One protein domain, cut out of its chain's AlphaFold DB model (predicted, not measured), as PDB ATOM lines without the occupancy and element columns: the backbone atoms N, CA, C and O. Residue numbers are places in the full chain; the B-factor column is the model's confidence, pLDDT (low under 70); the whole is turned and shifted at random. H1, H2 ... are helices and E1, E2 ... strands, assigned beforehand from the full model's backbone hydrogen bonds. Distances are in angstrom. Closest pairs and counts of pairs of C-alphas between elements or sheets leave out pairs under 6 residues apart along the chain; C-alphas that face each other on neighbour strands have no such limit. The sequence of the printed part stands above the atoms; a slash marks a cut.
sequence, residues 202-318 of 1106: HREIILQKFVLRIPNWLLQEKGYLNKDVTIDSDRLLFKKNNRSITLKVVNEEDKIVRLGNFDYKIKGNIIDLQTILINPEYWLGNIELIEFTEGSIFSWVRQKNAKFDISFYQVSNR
ATOM      1  N   HIS A 202     135.523 216.345 167.992       74.50
ATOM      2  CA  HIS A 202     135.296 215.002 168.566       74.50
ATOM      3  C   HIS A 202     136.486 214.455 169.382       74.50
ATOM      4  O   HIS A 202     137.608 214.939 169.261       74.50
ATOM      5  N   ARG A 203     136.230 213.420 170.195       80.25
ATOM      6  CA  ARG A 203     137.188 212.597 170.953       80.25
ATOM      7  C   ARG A 203     137.277 211.194 170.351       80.25
ATOM      8  O   ARG A 203     136.253 210.628 169.981       80.25
ATOM      9  N   GLU A 204     138.467 210.600 170.321       84.62
ATOM     10  CA  GLU A 204     138.687 209.237 169.815       84.62
ATOM     11  C   GLU A 204     139.017 208.249 170.947       84.62
ATOM     12  O   GLU A 204     139.717 208.594 171.902       84.62
ATOM     13  N   ILE A 205     138.492 207.023 170.850       83.25
ATOM     14  CA  ILE A 205     138.809 205.898 171.740       83.25
ATOM     15  C   ILE A 205     139.058 204.645 170.895       83.25
ATOM     16  O   ILE A 205     138.275 204.332 170.004       83.25
ATOM     17  N   ILE A 206     140.136 203.919 171.183       84.94
ATOM     18  CA  ILE A 206     140.505 202.690 170.470       84.94
ATOM     19  C   ILE A 206     139.771 201.487 171.087       84.94
ATOM     20  O   ILE A 206     139.779 201.304 172.302       84.94
ATOM     21  N   LEU A 207     139.157 200.669 170.234       83.69
ATOM     22  CA  LEU A 207     138.466 199.411 170.532       83.69
ATOM     23  C   LEU A 207     139.039 198.319 169.629       83.69
ATOM     24  O   LEU A 207     138.583 198.145 168.500       83.69
ATOM     25  N   GLN A 208     140.049 197.591 170.110       85.00
ATOM     26  CA  GLN A 208     140.808 196.641 169.283       85.00
ATOM     27  C   GLN A 208     141.310 197.328 167.991       85.00
ATOM     28  O   GLN A 208     142.066 198.293 168.080       85.00
ATOM     29  N   LYS A 209     140.882 196.879 166.798       84.94
ATOM     30  CA  LYS A 209     141.212 197.499 165.495       84.94
ATOM     31  C   LYS A 209     140.303 198.671 165.103       84.94
ATOM     32  O   LYS A 209     140.548 199.303 164.077       84.94
ATOM     33  N   PHE A 210     139.260 198.950 165.884       86.75
ATOM     34  CA  PHE A 210     138.295 200.012 165.623       86.75
ATOM     35  C   PHE A 210     138.606 201.282 166.422       86.75
ATOM     36  O   PHE A 210     139.194 201.242 167.499       86.75
ATOM     37  N   VAL A 211     138.167 202.426 165.907       88.56
ATOM     38  CA  VAL A 211     138.256 203.738 166.553       88.56
ATOM     39  C   VAL A 211     136.846 204.291 166.723       88.56
ATOM     40  O   VAL A 211     136.174 204.612 165.743       88.56
ATOM     41  N   LEU A 212     136.389 204.417 167.968       89.69
ATOM     42  CA  LEU A 212     135.146 205.098 168.317       89.69
ATOM     43  C   LEU A 212     135.377 206.609 168.366       89.69
ATOM     44  O   LEU A 212     136.178 207.094 169.165       89.69
ATOM     45  N   ARG A 213     134.623 207.358 167.562       89.94
ATOM     46  CA  ARG A 213     134.566 208.822 167.612       89.94
ATOM     47  C   ARG A 213     133.350 209.269 168.409       89.94
ATOM     48  O   ARG A 213     132.217 209.007 168.018       89.94
ATOM     49  N   ILE A 214     133.593 209.964 169.513       86.56
ATOM     50  CA  ILE A 214     132.574 210.551 170.382       86.56
ATOM     51  C   ILE A 214     132.545 212.056 170.123       86.56
ATOM     52  O   ILE A 214     133.565 212.716 170.315       86.56
ATOM     53  N   PRO A 215     131.420 212.642 169.702       85.00
ATOM     54  CA  PRO A 215     131.382 214.071 169.435       85.00
ATOM     55  C   PRO A 215     131.535 214.901 170.715       85.00
ATOM     56  O   PRO A 215     130.933 214.595 171.745       85.00
ATOM     57  N   ASN A 216     132.277 216.009 170.638       71.38
ATOM     58  CA  ASN A 216     132.498 216.887 171.790       71.38
ATOM     59  C   ASN A 216     131.193 217.536 172.272       71.38
ATOM     60  O   ASN A 216     131.046 217.763 173.468       71.38
ATOM     61  N   TRP A 217     130.221 217.777 171.378       77.19
ATOM     62  CA  TRP A 217     128.916 218.328 171.765       77.19
ATOM     63  C   TRP A 217     128.133 217.395 172.699       77.19
ATOM     64  O   TRP A 217     127.430 217.888 173.573       77.19
ATOM     65  N   LEU A 218     128.275 216.069 172.570       78.00
ATOM     66  CA  LEU A 218     127.619 215.107 173.465       78.00
ATOM     67  C   LEU A 218     128.210 215.201 174.872       78.00
ATOM     68  O   LEU A 218     127.487 215.194 175.865       78.00
ATOM     69  N   LEU A 219     129.538 215.309 174.948       70.25
ATOM     70  CA  LEU A 219     130.248 215.483 176.212       70.25
ATOM     71  C   LEU A 219     129.881 216.821 176.862       70.25
ATOM     72  O   LEU A 219     129.645 216.867 178.063       70.25
ATOM     73  N   GLN A 220     129.768 217.886 176.065       61.72
ATOM     74  CA  GLN A 220     129.359 219.213 176.527       61.72
ATOM     75  C   GLN A 220     127.915 219.239 177.035       61.72
ATOM     76  O   GLN A 220     127.685 219.729 178.136       61.72
ATOM     77  N   GLU A 221     126.959 218.691 176.278       69.75
ATOM     78  CA  GLU A 221     125.538 218.661 176.659       69.75
ATOM     79  C   GLU A 221     125.326 217.883 177.962       69.75
ATOM     80  O   GLU A 221     124.604 218.341 178.845       69.75
ATOM     81  N   LYS A 222     126.052 216.774 178.139       67.94
ATOM     82  CA  LYS A 222     125.998 215.966 179.360       67.94
ATOM     83  C   LYS A 222     126.962 216.405 180.469       67.94
ATOM     84  O   LYS A 222     126.981 215.800 181.543       67.94
ATOM     85  N   GLY A 223     127.764 217.446 180.247       58.25
ATOM     86  CA  GLY A 223     128.705 217.974 181.239       58.25
ATOM     87  C   GLY A 223     129.824 217.000 181.643       58.25
ATOM     88  O   GLY A 223     130.242 217.004 182.809       58.25
ATOM     89  N   TYR A 224     130.285 216.172 180.701       65.75
ATOM     90  CA  TYR A 224     131.439 215.278 180.824       65.75
ATOM     91  C   TYR A 224     132.691 215.895 180.197       65.75
ATOM     92  O   TYR A 224     132.646 216.548 179.156       65.75
ATOM     93  N   LEU A 225     133.846 215.636 180.804       55.25
ATOM     94  CA  LEU A 225     135.149 215.970 180.242       55.25
ATOM     95  C   LEU A 225     135.739 214.780 179.479       55.25
ATOM     96  O   LEU A 225     135.400 213.617 179.703       55.25
ATOM     97  N   ASN A 226     136.749 215.053 178.653       62.16
ATOM     98  CA  ASN A 226     137.532 214.022 177.962       62.16
ATOM     99  C   ASN A 226     138.295 213.062 178.898       62.16
ATOM    100  O   ASN A 226     138.931 212.137 178.424       62.16
ATOM    101  N   LYS A 227     138.272 213.244 180.215       64.62
ATOM    102  CA  LYS A 227     138.811 212.264 181.175       64.62
ATOM    103  C   LYS A 227     137.729 211.373 181.797       64.62
ATOM    104  O   LYS A 227     138.049 210.350 182.395       64.62
ATOM    105  N   ASP A 228     136.459 211.739 181.617       68.12
ATOM    106  CA  ASP A 228     135.315 211.100 182.274       68.12
ATOM    107  C   ASP A 228     134.719 209.951 181.456       68.12
ATOM    108  O   ASP A 228     133.933 209.174 181.993       68.12
ATOM    109  N   VAL A 229     135.109 209.817 180.181       79.25
ATOM    110  CA  VAL A 229     134.776 208.642 179.355       79.25
ATOM    111  C   VAL A 229     135.922 207.643 179.348       79.25
ATOM    112  O   VAL A 229     137.050 208.009 179.003       79.25
ATOM    113  N   THR A 230     135.623 206.393 179.680       82.19
ATOM    114  CA  THR A 230     136.550 205.254 179.625       82.19
ATOM    115  C   THR A 230     135.855 204.017 179.064       82.19
ATOM    116  O   THR A 230     134.632 203.992 178.962       82.19
ATOM    117  N   ILE A 231     136.625 202.990 178.707       83.38
ATOM    118  CA  ILE A 231     136.102 201.673 178.328       83.38
ATOM    119  C   ILE A 231     136.594 200.654 179.352       83.38
ATOM    120  O   ILE A 231     137.763 200.696 179.727       83.38
ATOM    121  N   ASP A 232     135.704 199.776 179.803       80.31
ATOM    122  CA  ASP A 232     136.006 198.668 180.712       80.31
ATOM    123  C   ASP A 232     135.269 197.414 180.245       80.31
ATOM    124  O   ASP A 232     134.053 197.470 180.080       80.31
ATOM    125  N   SER A 233     136.000 196.312 180.040       66.00
ATOM    126  CA  SER A 233     135.447 194.953 179.913       66.00
ATOM    127  C   SER A 233     134.178 194.857 179.047       66.00
ATOM    128  O   SER A 233     133.190 194.272 179.484       66.00
ATOM    129  N   ASP A 234     134.184 195.477 177.859       84.75
ATOM    130  CA  ASP A 234     133.060 195.574 176.903       84.75
ATOM    131  C   ASP A 234     131.960 196.617 177.191       84.75
ATOM    132  O   ASP A 234     130.839 196.527 176.675       84.75
ATOM    133  N   ARG A 235     132.246 197.648 177.991       87.81
ATOM    134  CA  ARG A 235     131.313 198.751 178.268       87.81
ATOM    135  C   ARG A 235     131.964 200.116 178.094       87.81
ATOM    136  O   ARG A 235     133.080 200.356 178.546       87.81
ATOM    137  N   LEU A 236     131.224 201.041 177.489       89.00
ATOM    138  CA  LEU A 236     131.559 202.464 177.468       89.00
ATOM    139  C   LEU A 236     131.023 203.116 178.745       89.00
ATOM    140  O   LEU A 236     129.813 203.137 178.959       89.00
ATOM    141  N   LEU A 237     131.919 203.646 179.576       85.94
ATOM    142  CA  LEU A 237     131.627 204.198 180.899       85.94
ATOM    143  C   LEU A 237     131.745 205.719 180.926       85.94
ATOM    144  O   LEU A 237     132.775 206.271 180.540       85.94
ATOM    145  N   PHE A 238     130.734 206.380 181.485       81.31
ATOM    146  CA  PHE A 238     130.755 207.793 181.862       81.31
ATOM    147  C   PHE A 238     130.828 207.909 183.396       81.31
ATOM    148  O   PHE A 238     129.822 207.775 184.101       81.31
ATOM    149  N   LYS A 239     132.037 208.154 183.920       71.00
ATOM    150  CA  LYS A 239     132.394 207.983 185.345       71.00
ATOM    151  C   LYS A 239     131.563 208.817 186.323       71.00
ATOM    152  O   LYS A 239     131.233 208.327 187.396       71.00
ATOM    153  N   LYS A 240     131.200 210.053 185.961       65.12
ATOM    154  CA  LYS A 240     130.540 211.011 186.873       65.12
ATOM    155  C   LYS A 240     129.196 210.506 187.423       65.12
ATOM    156  O   LYS A 240     128.874 210.805 188.564       65.12
ATOM    157  N   ASN A 241     128.451 209.720 186.635       66.75
ATOM    158  CA  ASN A 241     127.105 209.236 186.986       66.75
ATOM    159  C   ASN A 241     126.999 207.697 186.953       66.75
ATOM    160  O   ASN A 241     125.895 207.168 186.853       66.75
ATOM    161  N   ASN A 242     128.134 206.986 186.964       73.19
ATOM    162  CA  ASN A 242     128.223 205.525 186.833       73.19
ATOM    163  C   ASN A 242     127.380 204.942 185.677       73.19
ATOM    164  O   ASN A 242     126.772 203.878 185.797       73.19
ATOM    165  N   ARG A 243     127.306 205.664 184.550       81.38
ATOM    166  CA  ARG A 243     126.553 205.214 183.376       81.38
ATOM    167  C   ARG A 243     127.409 204.348 182.493       81.38
ATOM    168  O   ARG A 243     128.567 204.675 182.240       81.38
ATOM    169  N   SER A 244     126.805 203.286 181.984       88.19
ATOM    170  CA  SER A 244     127.465 202.366 181.079       88.19
ATOM    171  C   SER A 244     126.527 201.943 179.962       88.19
ATOM    172  O   SER A 244     125.329 201.792 180.182       88.19
ATOM    173  N   ILE A 245     127.085 201.732 178.777       91.81
ATOM    174  CA  ILE A 245     126.410 201.054 177.671       91.81
ATOM    175  C   ILE A 245     127.299 199.929 177.164       91.81
ATOM    176  O   ILE A 245     128.524 200.063 177.152       91.81
ATOM    177  N   THR A 246     126.687 198.819 176.760       92.06
ATOM    178  CA  THR A 246     127.403 197.704 176.139       92.06
ATOM    179  C   THR A 246     128.077 198.167 174.848       92.06
ATOM    180  O   THR A 246     127.418 198.725 173.970       92.06
ATOM    181  N   LEU A 247     129.383 197.936 174.721       92.56
ATOM    182  CA  LEU A 247     130.169 198.253 173.534       92.56
ATOM    183  C   LEU A 247     131.264 197.203 173.338       92.56
ATOM    184  O   LEU A 247     132.258 197.209 174.060       92.56
ATOM    185  N   LYS A 248     131.096 196.327 172.342       91.69
ATOM    186  CA  LYS A 248     132.057 195.249 172.062       91.69
ATOM    187  C   LYS A 248     132.181 194.916 170.590       91.69
ATOM    188  O   LYS A 248     131.212 195.015 169.842       91.69
ATOM    189  N   VAL A 249     133.355 194.452 170.186       90.56
ATOM    190  CA  VAL A 249     133.555 193.859 168.860       90.56
ATOM    191  C   VAL A 249     133.045 192.420 168.912       90.56
ATOM    192  O   VAL A 249     133.513 191.620 169.714       90.56
ATOM    193  N   VAL A 250     132.032 192.106 168.103       90.62
ATOM    194  CA  VAL A 250     131.388 190.781 168.070       90.62
ATOM    195  C   VAL A 250     132.112 189.854 167.104       90.62
ATOM    196  O   VAL A 250     132.297 188.680 167.406       90.62
ATOM    197  N   ASN A 251     132.512 190.382 165.946       90.12
ATOM    198  CA  ASN A 251     133.279 189.657 164.942       90.12
ATOM    199  C   ASN A 251     134.212 190.643 164.226       90.12
ATOM    200  O   ASN A 251     133.747 191.597 163.599       90.12
ATOM    201  N   GLU A 252     135.525 190.430 164.344       85.69
ATOM    202  CA  GLU A 252     136.531 191.286 163.709       85.69
ATOM    203  C   GLU A 252     136.562 191.142 162.179       85.69
ATOM    204  O   GLU A 252     136.705 192.151 161.487       85.69
ATOM    205  N   GLU A 253     136.422 189.925 161.644       86.88
ATOM    206  CA  GLU A 253     136.534 189.635 160.205       86.88
ATOM    207  C   GLU A 253     135.348 190.210 159.427       86.88
ATOM    208  O   GLU A 253     135.521 190.928 158.439       86.88
ATOM    209  N   ASP A 254     134.138 189.989 159.942       87.44
ATOM    210  CA  ASP A 254     132.900 190.528 159.375       87.44
ATOM    211  C   ASP A 254     132.637 191.988 159.765       87.44
ATOM    212  O   ASP A 254     131.654 192.587 159.309       87.44
ATOM    213  N   LYS A 255     133.515 192.567 160.600       91.44
ATOM    214  CA  LYS A 255     133.441 193.934 161.133       91.44
ATOM    215  C   LYS A 255     132.112 194.241 161.824       91.44
ATOM    216  O   LYS A 255     131.473 195.263 161.557       91.44
ATOM    217  N   ILE A 256     131.685 193.343 162.707       92.69
ATOM    218  CA  ILE A 256     130.448 193.473 163.477       92.69
ATOM    219  C   ILE A 256     130.768 193.991 164.879       92.69
ATOM    220  O   ILE A 256     131.538 193.382 165.624       92.69
ATOM    221  N   VAL A 257     130.131 195.096 165.259       92.38
ATOM    222  CA  VAL A 257     130.297 195.763 166.554       92.38
ATOM    223  C   VAL A 257     128.939 195.926 167.228       92.38
ATOM    224  O   VAL A 257     127.982 196.386 166.610       92.38
ATOM    225  N   ARG A 258     128.864 195.587 168.511       93.19
ATOM    226  CA  ARG A 258     127.692 195.786 169.359       93.19
ATOM    227  C   ARG A 258     127.730 197.147 170.024       93.19
ATOM    228  O   ARG A 258     128.740 197.488 170.632       93.19
ATOM    229  N   LEU A 259     126.611 197.861 169.988       93.25
ATOM    230  CA  LEU A 259     126.361 199.051 170.799       93.25
ATOM    231  C   LEU A 259     124.952 198.941 171.394       93.25
ATOM    232  O   LEU A 259     123.961 199.016 170.666       93.25
ATOM    233  N   GLY A 260     124.864 198.755 172.710       91.94
ATOM    234  CA  GLY A 260     123.610 198.465 173.407       91.94
ATOM    235  C   GLY A 260     122.974 197.154 172.932       91.94
ATOM    236  O   GLY A 260     123.656 196.135 172.799       91.94
ATOM    237  N   ASN A 261     121.678 197.192 172.605       90.44
ATOM    238  CA  ASN A 261     120.921 196.008 172.173       90.44
ATOM    239  C   ASN A 261     121.174 195.591 170.712       90.44
ATOM    240  O   ASN A 261     120.660 194.551 170.294       90.44
ATOM    241  N   PHE A 262     121.897 196.395 169.923       92.81
ATOM    242  CA  PHE A 262     122.065 196.201 168.479       92.81
ATOM    243  C   PHE A 262     123.502 195.866 168.093       92.81
ATOM    244  O   PHE A 262     124.452 196.486 168.573       92.81
ATOM    245  N   ASP A 263     123.627 194.948 167.138       92.94
ATOM    246  CA  ASP A 263     124.855 194.706 166.390       92.94
ATOM    247  C   ASP A 263     124.820 195.503 165.077       92.94
ATOM    248  O   ASP A 263     123.802 195.547 164.378       92.94
ATOM    249  N   TYR A 264     125.948 196.111 164.718       92.19
ATOM    250  CA  TYR A 264     126.135 196.911 163.510       92.19
ATOM    251  C   TYR A 264     127.307 196.369 162.698       92.19
ATOM    252  O   TYR A 264     128.348 196.035 163.257       92.19
ATOM    253  N   LYS A 265     127.163 196.339 161.375       92.12
ATOM    254  CA  LYS A 265     128.245 196.044 160.430       92.12
ATOM    255  C   LYS A 265     128.905 197.343 159.969       92.12
ATOM    256  O   LYS A 265     128.202 198.272 159.562       92.12
ATOM    257  N   ILE A 266     130.237 197.399 160.029       90.00
ATOM    258  CA  ILE A 266     131.048 198.593 159.751       90.00
ATOM    259  C   ILE A 266     131.919 198.357 158.504       90.00
ATOM    260  O   ILE A 266     132.582 197.331 158.401       90.00
ATOM    261  N   LYS A 267     131.950 199.279 157.531       85.38
ATOM    262  CA  LYS A 267     132.779 199.116 156.312       85.38
ATOM    263  C   LYS A 267     134.262 199.416 156.555       85.38
ATOM    264  O   LYS A 267     135.129 198.710 156.033       85.38
ATOM    265  N   GLY A 268     134.562 200.442 157.347       84.56
ATOM    266  CA  GLY A 268     135.919 200.823 157.747       84.56
ATOM    267  C   GLY A 268     136.289 200.321 159.143       84.56
ATOM    268  O   GLY A 268     135.739 199.336 159.627       84.56
ATOM    269  N   ASN A 269     137.190 201.053 159.797       86.69
ATOM    270  CA  ASN A 269     137.580 200.816 161.189       86.69
ATOM    271  C   ASN A 269     137.067 201.923 162.125       86.69
ATOM    272  O   ASN A 269     137.450 201.973 163.285       86.69
ATOM    273  N   ILE A 270     136.237 202.847 161.639       85.94
ATOM    274  CA  ILE A 270     135.764 203.994 162.420       85.94
ATOM    275  C   ILE A 270     134.296 203.786 162.779       85.94
ATOM    276  O   ILE A 270     133.462 203.575 161.902       85.94
ATOM    277  N   ILE A 271     133.990 203.896 164.069       88.38
ATOM    278  CA  ILE A 271     132.630 203.910 164.604       88.38
ATOM    279  C   ILE A 271     132.321 205.358 164.976       88.38
ATOM    280  O   ILE A 271     132.820 205.871 165.976       88.38
ATOM    281  N   ASP A 272     131.526 206.045 164.165       87.19
ATOM    282  CA  ASP A 272     131.124 207.422 164.454       87.19
ATOM    283  C   ASP A 272     129.838 207.452 165.290       87.19
ATOM    284  O   ASP A 272     128.732 207.255 164.778       87.19
ATOM    285  N   LEU A 273     129.980 207.724 166.591       89.44
ATOM    286  CA  LEU A 273     128.848 207.776 167.512       89.44
ATOM    287  C   LEU A 273     127.911 208.944 167.195       89.44
ATOM    288  O   LEU A 273     126.708 208.825 167.409       89.44
ATOM    289  N   GLN A 274     128.420 210.052 166.643       87.69
ATOM    290  CA  GLN A 274     127.568 211.173 166.247       87.69
ATOM    291  C   GLN A 274     126.562 210.735 165.188       87.69
ATOM    292  O   GLN A 274     125.377 211.044 165.297       87.69
ATOM    293  N   THR A 275     127.047 210.012 164.180       86.00
ATOM    294  CA  THR A 275     126.230 209.489 163.086       86.00
ATOM    295  C   THR A 275     125.096 208.617 163.605       86.00
ATOM    296  O   THR A 275     123.968 208.765 163.142       86.00
ATOM    297  N   ILE A 276     125.373 207.751 164.582       89.69
ATOM    298  CA  ILE A 276     124.333 206.945 165.221       89.69
ATOM    299  C   ILE A 276     123.352 207.887 165.930       89.69
ATOM    300  O   ILE A 276     122.191 207.927 165.552       89.69
ATOM    301  N   LEU A 277     123.807 208.722 166.868       89.12
ATOM    302  CA  LEU A 277     122.936 209.528 167.735       89.12
ATOM    303  C   LEU A 277     121.962 210.463 166.993       89.12
ATOM    304  O   LEU A 277     120.812 210.584 167.406       89.12
ATOM    305  N   ILE A 278     122.386 211.110 165.902       86.81
ATOM    306  CA  ILE A 278     121.548 212.113 165.209       86.81
ATOM    307  C   ILE A 278     120.555 211.513 164.201       86.81
ATOM    308  O   ILE A 278     119.667 212.232 163.734       86.81
ATOM    309  N   ASN A 279     120.698 210.226 163.860       87.75
ATOM    310  CA  ASN A 279     119.901 209.535 162.844       87.75
ATOM    311  C   ASN A 279     119.070 208.406 163.489       87.75
ATOM    312  O   ASN A 279     119.599 207.319 163.749       87.75
ATOM    313  N   PRO A 280     117.762 208.627 163.725       90.50
ATOM    314  CA  PRO A 280     116.887 207.668 164.397       90.50
ATOM    315  C   PRO A 280     116.864 206.273 163.781       90.50
ATOM    316  O   PRO A 280     116.714 205.294 164.504       90.50
ATOM    317  N   GLU A 281     117.061 206.139 162.467       88.38
ATOM    318  CA  GLU A 281     117.085 204.824 161.823       88.38
ATOM    319  C   GLU A 281     118.181 203.878 162.340       88.38
ATOM    320  O   GLU A 281     118.098 202.682 162.064       88.38
ATOM    321  N   TYR A 282     119.215 204.361 163.035       89.12
ATOM    322  CA  TYR A 282     120.271 203.498 163.572       89.12
ATOM    323  C   TYR A 282     119.986 203.012 164.990       89.12
ATOM    324  O   TYR A 282     120.401 201.909 165.320       89.12
ATOM    325  N   TRP A 283     119.271 203.783 165.810       90.88
ATOM    326  CA  TRP A 283     119.119 203.484 167.237       90.88
ATOM    327  C   TRP A 283     117.689 203.293 167.721       90.88
ATOM    328  O   TRP A 283     117.513 202.885 168.865       90.88
ATOM    329  N   LEU A 284     116.661 203.580 166.919       91.44
ATOM    330  CA  LEU A 284     115.289 203.348 167.369       91.44
ATOM    331  C   LEU A 284     115.098 201.859 167.711       91.44
ATOM    332  O   LEU A 284     115.445 200.995 166.908       91.44
ATOM    333  N   GLY A 285     114.567 201.568 168.900       88.06
ATOM    334  CA  GLY A 285     114.472 200.221 169.478       88.06
ATOM    335  C   GLY A 285     115.691 199.792 170.310       88.06
ATOM    336  O   GLY A 285     115.636 198.773 170.994       88.06
ATOM    337  N   ASN A 286     116.787 200.558 170.309       91.12
ATOM    338  CA  ASN A 286     117.966 200.305 171.141       91.12
ATOM    339  C   ASN A 286     117.771 200.907 172.537       91.12
ATOM    340  O   ASN A 286     118.128 202.059 172.795       91.12
ATOM    341  N   ILE A 287     117.168 200.121 173.425       88.56
ATOM    342  CA  ILE A 287     116.776 200.556 174.769       88.56
ATOM    343  C   ILE A 287     117.987 201.024 175.578       88.56
ATOM    344  O   ILE A 287     117.956 202.123 176.126       88.56
ATOM    345  N   GLU A 288     119.084 200.265 175.571       89.38
ATOM    346  CA  GLU A 288     120.307 200.611 176.301       89.38
ATOM    347  C   GLU A 288     120.887 201.963 175.855       89.38
ATOM    348  O   GLU A 288     121.377 202.724 176.687       89.38
ATOM    349  N   LEU A 289     120.814 202.311 174.563       91.38
ATOM    350  CA  LEU A 289     121.294 203.613 174.081       91.38
ATOM    351  C   LEU A 289     120.371 204.767 174.483       91.38
ATOM    352  O   LEU A 289     120.835 205.869 174.795       91.38
ATOM    353  N   ILE A 290     119.064 204.524 174.506       90.06
ATOM    354  CA  ILE A 290     118.077 205.510 174.955       90.06
ATOM    355  C   ILE A 290     118.233 205.763 176.459       90.06
ATOM    356  O   ILE A 290     118.247 206.918 176.882       90.06
ATOM    357  N   GLU A 291     118.429 204.715 177.257       87.88
ATOM    358  CA  GLU A 291     118.703 204.818 178.693       87.88
ATOM    359  C   GLU A 291     120.045 205.505 178.968       87.88
ATOM    360  O   GLU A 291     120.116 206.420 179.792       87.88
ATOM    361  N   PHE A 292     121.097 205.146 178.223       87.62
ATOM    362  CA  PHE A 292     122.419 205.772 178.322       87.62
ATOM    363  C   PHE A 292     122.372 207.289 178.086       87.62
ATOM    364  O   PHE A 292     123.113 208.048 178.716       87.62
ATOM    365  N   THR A 293     121.469 207.740 177.213       86.50
ATOM    366  CA  THR A 293     121.246 209.155 176.883       86.50
ATOM    367  C   THR A 293     120.110 209.806 177.681       86.50
ATOM    368  O   THR A 293     119.788 210.964 177.425       86.50
ATOM    369  N   GLU A 294     119.486 209.119 178.644       83.44
ATOM    370  CA  GLU A 294     118.313 209.604 179.404       83.44
ATOM    371  C   GLU A 294     117.138 210.063 178.518       83.44
ATOM    372  O   GLU A 294     116.400 210.986 178.861       83.44
ATOM    373  N   GLY A 295     116.995 209.503 177.316       81.69
ATOM    374  CA  GLY A 295     115.972 209.927 176.358       81.69
ATOM    375  C   GLY A 295     116.221 211.285 175.686       81.69
ATOM    376  O   GLY A 295     115.479 211.652 174.778       81.69
ATOM    377  N   SER A 296     117.285 212.020 176.028       83.38
ATOM    378  CA  SER A 296     117.639 213.271 175.326       83.38
ATOM    379  C   SER A 296     117.967 213.057 173.842       83.38
ATOM    380  O   SER A 296     117.776 213.966 173.033       83.38
ATOM    381  N   ILE A 297     118.323 211.827 173.450       86.81
ATOM    382  CA  ILE A 297     118.526 211.415 172.055       86.81
ATOM    383  C   ILE A 297     117.322 211.702 171.143       86.81
ATOM    384  O   ILE A 297     117.512 212.033 169.974       86.81
ATOM    385  N   PHE A 298     116.088 211.693 171.671       84.69
ATOM    386  CA  PHE A 298     114.888 212.055 170.902       84.69
ATOM    387  C   PHE A 298     114.876 213.527 170.451       84.69
ATOM    388  O   PHE A 298     114.168 213.863 169.504       84.69
ATOM    389  N   SER A 299     115.662 214.398 171.095       81.69
ATOM    390  CA  SER A 299     115.783 215.826 170.761       81.69
ATOM    391  C   SER A 299     116.949 216.152 169.818       81.69
ATOM    392  O   SER A 299     117.005 217.247 169.262       81.69
ATOM    393  N   TRP A 300     117.877 215.213 169.593       79.06
ATOM    394  CA  TRP A 300     119.118 215.442 168.831       79.06
ATOM    395  C   TRP A 300     119.012 215.121 167.334       79.06
ATOM    396  O   TRP A 300     120.014 215.076 166.618       79.06
ATOM    397  N   VAL A 301     117.793 214.906 166.851       76.44
ATOM    398  CA  VAL A 301     117.493 214.460 165.490       76.44
ATOM    399  C   VAL A 301     117.860 215.545 164.482       76.44
ATOM    400  O   VAL A 301     117.342 216.660 164.536       76.44
ATOM    401  N   ARG A 302     118.728 215.220 163.520       68.00
ATOM    402  CA  ARG A 302     119.076 216.117 162.408       68.00
ATOM    403  C   ARG A 302     119.081 215.320 161.110       68.00
ATOM    404  O   ARG A 302     119.901 214.424 160.953       68.00
ATOM    405  N   GLN A 303     118.202 215.656 160.162       51.66
ATOM    406  CA  GLN A 303     118.210 215.027 158.837       51.66
ATOM    407  C   GLN A 303     119.448 215.489 158.051       51.66
ATOM    408  O   GLN A 303     119.429 216.525 157.391       51.66
ATOM    409  N   LYS A 304     120.544 214.729 158.129       51.91
ATOM    410  CA  LYS A 304     121.682 214.857 157.213       51.91
ATOM    411  C   LYS A 304     121.777 213.598 156.358       51.91
ATOM    412  O   LYS A 304     122.052 212.519 156.870       51.91
ATOM    413  N   ASN A 305     121.608 213.756 155.047       41.91
ATOM    414  CA  ASN A 305     121.949 212.731 154.063       41.91
ATOM    415  C   ASN A 305     123.475 212.595 154.001       41.91
ATOM    416  O   ASN A 305     124.122 213.245 153.186       41.91
ATOM    417  N   ALA A 306     124.064 211.770 154.860       46.00
ATOM    418  CA  ALA A 306     125.434 211.324 154.656       46.00
ATOM    419  C   ALA A 306     125.451 209.827 154.336       46.00
ATOM    420  O   ALA A 306     124.682 209.030 154.871       46.00
ATOM    421  N   LYS A 307     126.297 209.454 153.373       51.41
ATOM    422  CA  LYS A 307     126.627 208.058 153.094       51.41
ATOM    423  C   LYS A 307     127.486 207.580 154.257       51.41
ATOM    424  O   LYS A 307     128.610 208.048 154.398       51.41
ATOM    425  N   PHE A 308     126.948 206.699 155.089       58.84
ATOM    426  CA  PHE A 308     127.656 206.216 156.268       58.84
ATOM    427  C   PHE A 308     128.110 204.766 156.102       58.84
ATOM    428  O   PHE A 308     127.409 203.933 155.528       58.84
ATOM    429  N   ASP A 309     129.279 204.473 156.665       77.00
ATOM    430  CA  ASP A 309     129.934 203.163 156.687       77.00
ATOM    431  C   ASP A 309     129.373 202.224 157.773       77.00
ATOM    432  O   ASP A 309     130.063 201.300 158.194       77.00
ATOM    433  N   ILE A 310     128.140 202.459 158.239       84.12
ATOM    434  CA  ILE A 310     127.491 201.734 159.341       84.12
ATOM    435  C   ILE A 310     126.113 201.243 158.886       84.12
ATOM    436  O   ILE A 310     125.299 202.021 158.384       84.12
ATOM    437  N   SER A 311     125.825 199.958 159.101       88.19
ATOM    438  CA  SER A 311     124.509 199.358 158.852       88.19
ATOM    439  C   SER A 311     124.074 198.466 160.009       88.19
ATOM    440  O   SER A 311     124.881 197.705 160.535       88.19
ATOM    441  N   PHE A 312     122.795 198.527 160.378       88.62
ATOM    442  CA  PHE A 312     122.199 197.593 161.336       88.62
ATOM    443  C   PHE A 312     122.367 196.141 160.856       88.62
ATOM    444  O   PHE A 312     122.125 195.860 159.682       88.62
ATOM    445  N   TYR A 313     122.757 195.240 161.760       88.44
ATOM    446  CA  TYR A 313     122.928 193.812 161.483       88.44
ATOM    447  C   TYR A 313     121.800 192.982 162.113       88.44
ATOM    448  O   TYR A 313     120.988 192.401 161.391       88.44
ATOM    449  N   GLN A 314     121.696 192.967 163.447       88.25
ATOM    450  CA  GLN A 314     120.660 192.218 164.171       88.25
ATOM    451  C   GLN A 314     120.415 192.765 165.587       88.25
ATOM    452  O   GLN A 314     121.208 193.544 166.118       88.25
ATOM    453  N   VAL A 315     119.320 192.312 166.210       87.44
ATOM    454  CA  VAL A 315     119.033 192.536 167.636       87.44
ATOM    455  C   VAL A 315     119.732 191.454 168.456       87.44
ATOM    456  O   VAL A 315     119.506 190.268 168.224       87.44
ATOM    457  N   SER A 316     120.555 191.859 169.418       84.38
ATOM    458  CA  SER A 316     121.410 190.955 170.193       84.38
ATOM    459  C   SER A 316     120.814 190.514 171.526       84.38
ATOM    460  O   SER A 316     121.102 189.409 171.974       84.38
ATOM    461  N   ASN A 317     120.021 191.372 172.174       73.38
ATOM    462  CA  ASN A 317     119.309 191.068 173.418       73.38
ATOM    463  C   ASN A 317     117.827 191.436 173.245       73.38
ATOM    464  O   ASN A 317     117.532 192.587 172.925       73.38
ATOM    465  N   ARG A 318     116.928 190.452 173.402       72.88
ATOM    466  CA  ARG A 318     115.472 190.570 173.163       72.88
ATOM    467  C   ARG A 318     114.628 190.545 174.444       72.88
ATOM    468  O   ARG A 318     113.399 190.568 174.369       72.88
TER     469      ARG A 318
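This is residues 202 to 318 of the 1106 residues of the protein "N-acetyltransferase domain-containing protein" of Ignavibacteriales bacterium CG_4_9_14_3_um_filter_34_10 (UniProt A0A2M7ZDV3). A strongly twisted sheet of six strands, E3 to E7 and E9, and a small sheet of three, E1, E2 and E8, stand partly face to face as a sandwich, their strands crossed at 38 degrees. Four short helices, H2 to H5, gather at one side of this sandwich, and H1 sits at the end of E2. The printed part has 117 residues, with five named helices and nine named strands in the order E1 E2 H1 E3 E4 E5 E6 E7 E8 H2 H3 H4 H5 E9; the class is mixed. The large sheet, E3 E4 E5 E6 E7 E9, is antiparallel; the small one, E1 E2 E8, is mixed. The whole is compact and rounded, with a radius of gyration of the C-alphas of 13.2 A and spans of 35 by 32 by 29 A.

E1, residues 202 to 207, and E2, residues 210 to 215, form a hairpin, with N 205 and O 212 within hydrogen-bond range at 2.9 A. H1, residues 216 to 221, only grazes the small sheet, with its residues 216 to 219. E3, residues 229 to 232, E4, residues 235 to 238, E5, residues 243 to 251, E6, residues 256 to 259, and E7, residues 262 to 266, form a meander, each strand the antiparallel neighbour of the one before. Across its pairs, N 230 and O 237 are 3.0 A apart, N 236 and O 245 2.9 A, N 258 and O 248 2.8 A, and N 257 and O 264 2.8 A. E8, residues 270 to 272, is parallel to E2, with N 271 and O 211 at 2.8 A. The facing parts of the two sheets are 9.4 A centre to centre. H2, residues 273 to 278, grazes the small sheet; its closest C-alphas to E2 are those of Leu 273 and Ile 214, 5.5 A apart. H3, residues 280 to 283, only just touches H2, only at the corner, with 3 pairs of C-alphas within 8 A; the closest are those of Ile 276 and Tyr 282, 5.6 A. H4, residues 287 to 292, is on the large sheet over none of its strands, at a height of 4.4 A, only just above the sheet's level. H5, residues 296 to 299, is on neither sheet. E9, residues 310 to 315, is antiparallel to E7, with N 265 and O 311 at 2.8 A. In H1, H2 and H4 every O i to N i+4 pair is within hydrogen-bond range; H3 and H5 are too short for one.

E1 begins at C-alpha 202 (135.296, 215.002, 168.566) and is 16.0 A long; E2 is 16.1 A. E5, the longest strand at 25.0 A, begins at C-alpha 243 (126.553, 205.214, 183.376). E9, 15.0 A, ends at C-alpha 315 (119.033, 192.536, 167.636).

The farthest C-alphas, those of Gly 223 and Glu 253, are 36.1 A apart. The printed part has no cut and no long link. The mean pLDDT of the printed part is 81.8; residues 220 to 228, 233, 240 to 241 and 302 to 308 are under 70.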